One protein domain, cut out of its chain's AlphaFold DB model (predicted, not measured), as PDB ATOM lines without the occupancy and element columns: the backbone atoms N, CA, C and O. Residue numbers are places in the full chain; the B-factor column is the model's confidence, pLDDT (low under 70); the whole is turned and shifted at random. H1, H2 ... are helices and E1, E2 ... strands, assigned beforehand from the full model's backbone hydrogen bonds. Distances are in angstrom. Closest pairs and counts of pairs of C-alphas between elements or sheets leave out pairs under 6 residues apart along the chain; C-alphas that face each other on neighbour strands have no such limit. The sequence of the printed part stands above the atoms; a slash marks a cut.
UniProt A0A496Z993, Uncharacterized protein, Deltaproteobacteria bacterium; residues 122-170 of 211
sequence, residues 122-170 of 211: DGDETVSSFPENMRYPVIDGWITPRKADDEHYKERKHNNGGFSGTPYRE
ATOM      1  N   ASP A 122     104.258 222.270 257.079       96.81
ATOM      2  CA  ASP A 122     104.590 222.231 258.497       96.81
ATOM      3  C   ASP A 122     105.859 221.396 258.723       96.81
ATOM      4  O   ASP A 122     106.053 220.341 258.115       96.81
ATOM      5  N   GLY A 123     106.751 221.876 259.586       95.88
ATOM      6  CA  GLY A 123     108.024 221.218 259.843       95.88
ATOM      7  C   GLY A 123     107.860 219.779 260.326       95.88
ATOM      8  O   GLY A 123     108.672 218.938 259.937       95.88
ATOM      9  N   ASP A 124     106.814 219.484 261.109       96.50
ATOM     10  CA  ASP A 124     106.532 218.126 261.585       96.50
ATOM     11  C   ASP A 124     106.199 217.184 260.421       96.50
ATOM     12  O   ASP A 124     106.696 216.055 260.367       96.50
ATOM     13  N   GLU A 125     105.435 217.665 259.439       96.06
ATOM     14  CA  GLU A 125     105.114 216.914 258.225       96.06
ATOM     15  C   GLU A 125     106.387 216.608 257.426       96.06
ATOM     16  O   GLU A 125     106.648 215.443 257.112       96.06
ATOM     17  N   THR A 126     107.241 217.608 257.188       93.94
ATOM     18  CA  THR A 126     108.507 217.410 256.468       93.94
ATOM     19  C   THR A 126     109.405 216.389 257.169       93.94
ATOM     20  O   THR A 126     109.858 215.436 256.531       93.94
ATOM     21  N   VAL A 127     109.670 216.537 258.475       93.44
ATOM     22  CA  VAL A 127     110.593 215.623 259.178       93.44
ATOM     23  C   VAL A 127     110.018 214.214 259.323       93.44
ATOM     24  O   VAL A 127     110.786 213.253 259.361       93.44
ATOM     25  N   SER A 128     108.690 214.057 259.351       94.38
ATOM     26  CA  SER A 128     108.040 212.744 259.454       94.38
ATOM     27  C   SER A 128     108.360 211.812 258.277       94.38
ATOM     28  O   SER A 128     108.412 210.595 258.470       94.38
ATOM     29  N   SER A 129     108.666 212.376 257.101       93.06
ATOM     30  CA  SER A 129     109.063 211.632 255.896       93.06
ATOM     31  C   SER A 129     110.445 210.966 255.999       93.06
ATOM     32  O   SER A 129     110.769 210.081 255.206       93.06
ATOM     33  N   PHE A 130     111.248 211.348 256.997       90.44
ATOM     34  CA  PHE A 130     112.576 210.792 257.245       90.44
ATOM     35  C   PHE A 130     112.563 209.775 258.404       90.44
ATOM     36  O   PHE A 130     111.738 209.889 259.322       90.44
ATOM     37  N   PRO A 131     113.504 208.808 258.416       90.88
ATOM     38  CA  PRO A 131     113.741 207.931 259.566       90.88
ATOM     39  C   PRO A 131     114.002 208.725 260.852       90.88
ATOM     40  O   PRO A 131     114.621 209.784 260.800       90.88
ATOM     41  N   GLU A 132     113.569 208.209 262.008       88.50
ATOM     42  CA  GLU A 132     113.605 208.922 263.299       88.50
ATOM     43  C   GLU A 132     115.000 209.456 263.663       88.50
ATOM     44  O   GLU A 132     115.142 210.618 264.037       88.50
ATOM     45  N   ASN A 133     116.047 208.664 263.428       85.38
ATOM     46  CA  ASN A 133     117.444 209.040 263.662       85.38
ATOM     47  C   ASN A 133     117.978 210.130 262.710       85.38
ATOM     48  O   ASN A 133     119.098 210.598 262.880       85.38
ATOM     49  N   MET A 134     117.214 210.519 261.688       83.94
ATOM     50  CA  MET A 134     117.565 211.564 260.725       83.94
ATOM     51  C   MET A 134     116.736 212.840 260.889       83.94
ATOM     52  O   MET A 134     117.008 213.812 260.174       83.94
ATOM     53  N   ARG A 135     115.740 212.839 261.785       90.00
ATOM     54  CA  ARG A 135     114.823 213.964 261.991       90.00
ATOM     55  C   ARG A 135     115.515 215.090 262.745       90.00
ATOM     56  O   ARG A 135     116.243 214.861 263.707       90.00
ATOM     57  N   TYR A 136     115.256 216.318 262.313       91.56
ATOM     58  CA  TYR A 136     115.627 217.502 263.077       91.56
ATOM     59  C   TYR A 136     114.482 217.915 264.005       91.56
ATOM     60  O   TYR A 136     113.323 217.659 263.681       91.56
ATOM     61  N   PRO A 137     114.771 218.598 265.125       93.50
ATOM     62  CA  PRO A 137     113.730 219.133 265.992       93.50
ATOM     63  C   PRO A 137     112.880 220.182 265.284       93.50
ATOM     64  O   PRO A 137     113.401 221.007 264.525       93.50
ATOM     65  N   VAL A 138     111.590 220.200 265.598       95.44
ATOM     66  CA  VAL A 138     110.622 221.173 265.092       95.44
ATOM     67  C   VAL A 138     110.152 222.052 266.253       95.44
ATOM     68  O   VAL A 138     109.847 221.549 267.332       95.44
ATOM     69  N   ILE A 139     110.147 223.373 266.061       95.81
ATOM     70  CA  ILE A 139     109.696 224.358 267.057       95.81
ATOM     71  C   ILE A 139     108.785 225.361 266.354       95.81
ATOM     72  O   ILE A 139     109.192 225.984 265.372       95.81
ATOM     73  N   ASP A 140     107.553 225.516 266.846       94.94
ATOM     74  CA  ASP A 140     106.503 226.336 266.221       94.94
ATOM     75  C   ASP A 140     106.297 225.977 264.733       94.94
ATOM     76  O   ASP A 140     106.173 226.840 263.861       94.94
ATOM     77  N   GLY A 141     106.377 224.678 264.425       95.62
ATOM     78  CA  GLY A 141     106.336 224.107 263.078       95.62
ATOM     79  C   GLY A 141     107.517 224.488 262.168       95.62
ATOM     80  O   GLY A 141     107.467 224.245 260.969       95.62
ATOM     81  N   TRP A 142     108.582 225.120 262.671       97.31
ATOM     82  CA  TRP A 142     109.821 225.356 261.915       97.31
ATOM     83  C   TRP A 142     110.848 224.271 262.217       97.31
ATOM     84  O   TRP A 142     111.092 223.957 263.380       97.31
ATOM     85  N   ILE A 143     111.511 223.751 261.188       95.75
ATOM     86  CA  ILE A 143     112.612 222.799 261.350       95.75
ATOM     87  C   ILE A 143     113.816 223.562 261.902       95.75
ATOM     88  O   ILE A 143     114.212 224.577 261.334       95.75
ATOM     89  N   THR A 144     114.415 223.088 262.996       94.50
ATOM     90  CA  THR A 144     115.481 223.785 263.739       94.50
ATOM     91  C   THR A 144     116.751 222.933 263.874       94.50
ATOM     92  O   THR A 144     117.063 222.427 264.951       94.50
ATOM     93  N   PRO A 145     117.571 222.795 262.815       90.62
ATOM     94  CA  PRO A 145     118.689 221.850 262.842       90.62
ATOM     95  C   PRO A 145     119.737 222.126 263.927       90.62
ATOM     96  O   PRO A 145     120.322 221.196 264.465       90.62
ATOM     97  N   ARG A 146     119.951 223.399 264.296       87.69
ATOM     98  CA  ARG A 146     120.858 223.803 265.391       87.69
ATOM     99  C   ARG A 146     120.409 223.362 266.787       87.69
ATOM    100  O   ARG A 146     121.177 223.514 267.729       87.69
ATOM    101  N   LYS A 147     119.161 222.919 266.934       86.44
ATOM    102  CA  LYS A 147     118.607 222.413 268.194       86.44
ATOM    103  C   LYS A 147     118.674 220.891 268.291       86.44
ATOM    104  O   LYS A 147     118.294 220.363 269.331       86.44
ATOM    105  N   ALA A 148     119.114 220.202 267.232       83.88
ATOM    106  CA  ALA A 148     119.423 218.778 267.303       83.88
ATOM    107  C   ALA A 148     120.557 218.538 268.308       83.88
ATOM    108  O   ALA A 148     121.266 219.480 268.673       83.88
ATOM    109  N   ASP A 149     120.724 217.291 268.748       77.31
ATOM    110  CA  ASP A 149     121.866 216.954 269.588       77.31
ATOM    111  C   ASP A 149     123.194 217.357 268.912       77.31
ATOM    112  O   ASP A 149     123.326 217.457 267.683       77.31
ATOM    113  N   ASP A 150     124.168 217.675 269.760       68.62
ATOM    114  CA  ASP A 150     125.421 218.292 269.345       68.62
ATOM    115  C   ASP A 150     126.225 217.390 268.394       68.62
ATOM    116  O   ASP A 150     126.937 217.911 267.536       68.62
ATOM    117  N   GLU A 151     126.125 216.062 268.518       74.75
ATOM    118  CA  GLU A 151     126.846 215.115 267.659       74.75
ATOM    119  C   GLU A 151     126.225 215.037 266.262       74.75
ATOM    120  O   GLU A 151     126.936 215.225 265.273       74.75
ATOM    121  N   HIS A 152     124.903 214.892 266.165       71.81
ATOM    122  CA  HIS A 152     124.167 214.833 264.904       71.81
ATOM    123  C   HIS A 152     124.339 216.128 264.095       71.81
ATOM    124  O   HIS A 152     124.607 216.091 262.887       71.81
ATOM    125  N   TYR A 153     124.250 217.297 264.739       76.75
ATOM    126  CA  TYR A 153     124.470 218.568 264.046       76.75
ATOM    127  C   TYR A 153     125.941 218.769 263.643       76.75
ATOM    128  O   TYR A 153     126.203 219.197 262.515       76.75
ATOM    129  N   LYS A 154     126.912 218.456 264.519       76.31
ATOM    130  CA  LYS A 154     128.348 218.619 264.210       76.31
ATOM    131  C   LYS A 154     128.802 217.679 263.103       76.31
ATOM    132  O   LYS A 154     129.492 218.143 262.197       76.31
ATOM    133  N   GLU A 155     128.390 216.415 263.127       77.81
ATOM    134  CA  GLU A 155     128.718 215.439 262.085       77.81
ATOM    135  C   GLU A 155     128.179 215.901 260.728       77.81
ATOM    136  O   GLU A 155     128.921 215.997 259.747       77.81
ATOM    137  N   ARG A 156     126.905 216.302 260.665       73.69
ATOM    138  CA  ARG A 156     126.321 216.803 259.416       73.69
ATOM    139  C   ARG A 156     126.928 218.121 258.961       73.69
ATOM    140  O   ARG A 156     127.100 218.303 257.761       73.69
ATOM    141  N   LYS A 157     127.288 219.031 259.869       76.88
ATOM    142  CA  LYS A 157     127.976 220.280 259.513       76.88
ATOM    143  C   LYS A 157     129.409 220.040 259.041       76.88
ATOM    144  O   LYS A 157     129.865 220.735 258.138       76.88
ATOM    145  N   HIS A 158     130.096 219.051 259.605       71.94
ATOM    146  CA  HIS A 158     131.414 218.619 259.150       71.94
ATOM    147  C   HIS A 158     131.338 218.023 257.739       71.94
ATOM    148  O   HIS A 158     132.074 218.441 256.847       71.94
ATOM    149  N   ASN A 159     130.371 217.131 257.510       70.69
ATOM    150  CA  ASN A 159     130.156 216.469 256.224       70.69
ATOM    151  C   ASN A 159     129.562 217.413 255.159       70.69
ATOM    152  O   ASN A 159     129.796 217.239 253.966       70.69
ATOM    153  N   ASN A 160     128.824 218.446 255.580       66.88
ATOM    154  CA  ASN A 160     128.250 219.491 254.737       66.88
ATOM    155  C   ASN A 160     128.605 220.880 255.282       66.88
ATOM    156  O   ASN A 160     127.761 221.562 255.867       66.88
ATOM    157  N   GLY A 161     129.824 221.357 255.001       55.53
ATOM    158  CA  GLY A 161     130.330 222.662 255.472       55.53
ATOM    159  C   GLY A 161     129.458 223.888 255.142       55.53
ATOM    160  O   GLY A 161     129.644 224.952 255.722       55.53
ATOM    161  N   GLY A 162     128.473 223.741 254.250       59.19
ATOM    162  CA  GLY A 162     127.478 224.758 253.907       59.19
ATOM    163  C   GLY A 162     126.139 224.668 254.647       59.19
ATOM    164  O   GLY A 162     125.169 225.265 254.188       59.19
ATOM    165  N   PHE A 163     126.032 223.871 255.709       67.69
ATOM    166  CA  PHE A 163     124.798 223.716 256.478       67.69
ATOM    167  C   PHE A 163     124.645 224.880 257.478       67.69
ATOM    168  O   PHE A 163     125.382 224.962 258.468       67.69
ATOM    169  N   SER A 164     123.726 225.822 257.219       71.81
ATOM    170  CA  SER A 164     123.528 227.025 258.057       71.81
ATOM    171  C   SER A 164     122.960 226.681 259.439       71.81
ATOM    172  O   SER A 164     123.294 227.324 260.436       71.81
ATOM    173  N   GLY A 165     122.103 225.653 259.491       81.56
ATOM    174  CA  GLY A 165     121.299 225.303 260.655       81.56
ATOM    175  C   GLY A 165     120.326 226.410 261.079       81.56
ATOM    176  O   GLY A 165     119.923 226.455 262.243       81.56
ATOM    177  N   THR A 166     120.006 227.353 260.185       89.88
ATOM    178  CA  THR A 166     118.945 228.346 260.401       89.88
ATOM    179  C   THR A 166     117.576 227.665 260.378       89.88
ATOM    180  O   THR A 166     117.413 226.682 259.654       89.88
ATOM    181  N   PRO A 167     116.607 228.115 261.198       95.25
ATOM    182  CA  PRO A 167     115.256 227.580 261.139       95.25
ATOM    183  C   PRO A 167     114.628 227.781 259.760       95.25
ATOM    184  O   PRO A 167     114.716 228.883 259.217       95.25
ATOM    185  N   TYR A 168     113.983 226.755 259.208       96.19
ATOM    186  CA  TYR A 168     113.377 226.824 257.877       96.19
ATOM    187  C   TYR A 168     112.104 225.980 257.762       96.19
ATOM    188  O   TYR A 168     111.830 225.120 258.603       96.19
ATOM    189  N   ARG A 169     111.333 226.249 256.709       96.69
ATOM    190  CA  ARG A 169     110.234 225.406 256.225       96.69
ATOM    191  C   ARG A 169     110.371 225.208 254.724       96.69
ATOM    192  O   ARG A 169     110.963 226.042 254.038       96.69
ATOM    193  N   GLU A 170     109.842 224.099 254.235       94.88
ATOM    194  CA  GLU A 170     109.766 223.820 252.805       94.88
ATOM    195  C   GLU A 170     108.526 224.474 252.201       94.88
ATOM    196  O   GLU A 170     107.482 224.603 252.843       94.88
TER     197      GLU A 170
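Overview. This is residues 122 to 170 of the 211 residues of an uncharacterized protein of Deltaproteobacteria bacterium (UniProt A0A496Z993). Little regular structure is seen here: two loop stretches join a short helix H1 and a short strand E1 at one end to the longer helix H2 at the other. The printed part has 49 residues, with H1, H2 and E1 in that order; under half, 19, are in named elements, mostly helix. It is compact, with a radius of gyration of the C-alphas of 10.3 A and spans of 27 by 20 by 16 A.

Along the chain. H1, residues 123 to 128, begins at C-alpha 123 (108.024, 221.218, 259.843). H2, residues 150 to 159, is 14.1 A long. E1, residues 168 to 170, ends at C-alpha 170 (109.766, 223.820, 252.805).

Arrangement. The closest C-alphas of H1 and E1, those of Gly 123 and Arg 169, are 6.0 A apart. H2 is apart from H1 and from E1. E1 pairs with no named strand. Residues 138 to 139 pair antiparallel with residues 142 to 143. In H1 and H2 every O i to N i+4 pair is within hydrogen-bond range.

Size, cuts and confidence. The farthest C-alphas, of Asp 140 and Asn 159, are 27.5 A apart. The printed part has no cut. The link H1 to H2 is long, 21 residues. Residues 150 and 160 to 163 have pLDDT under 70.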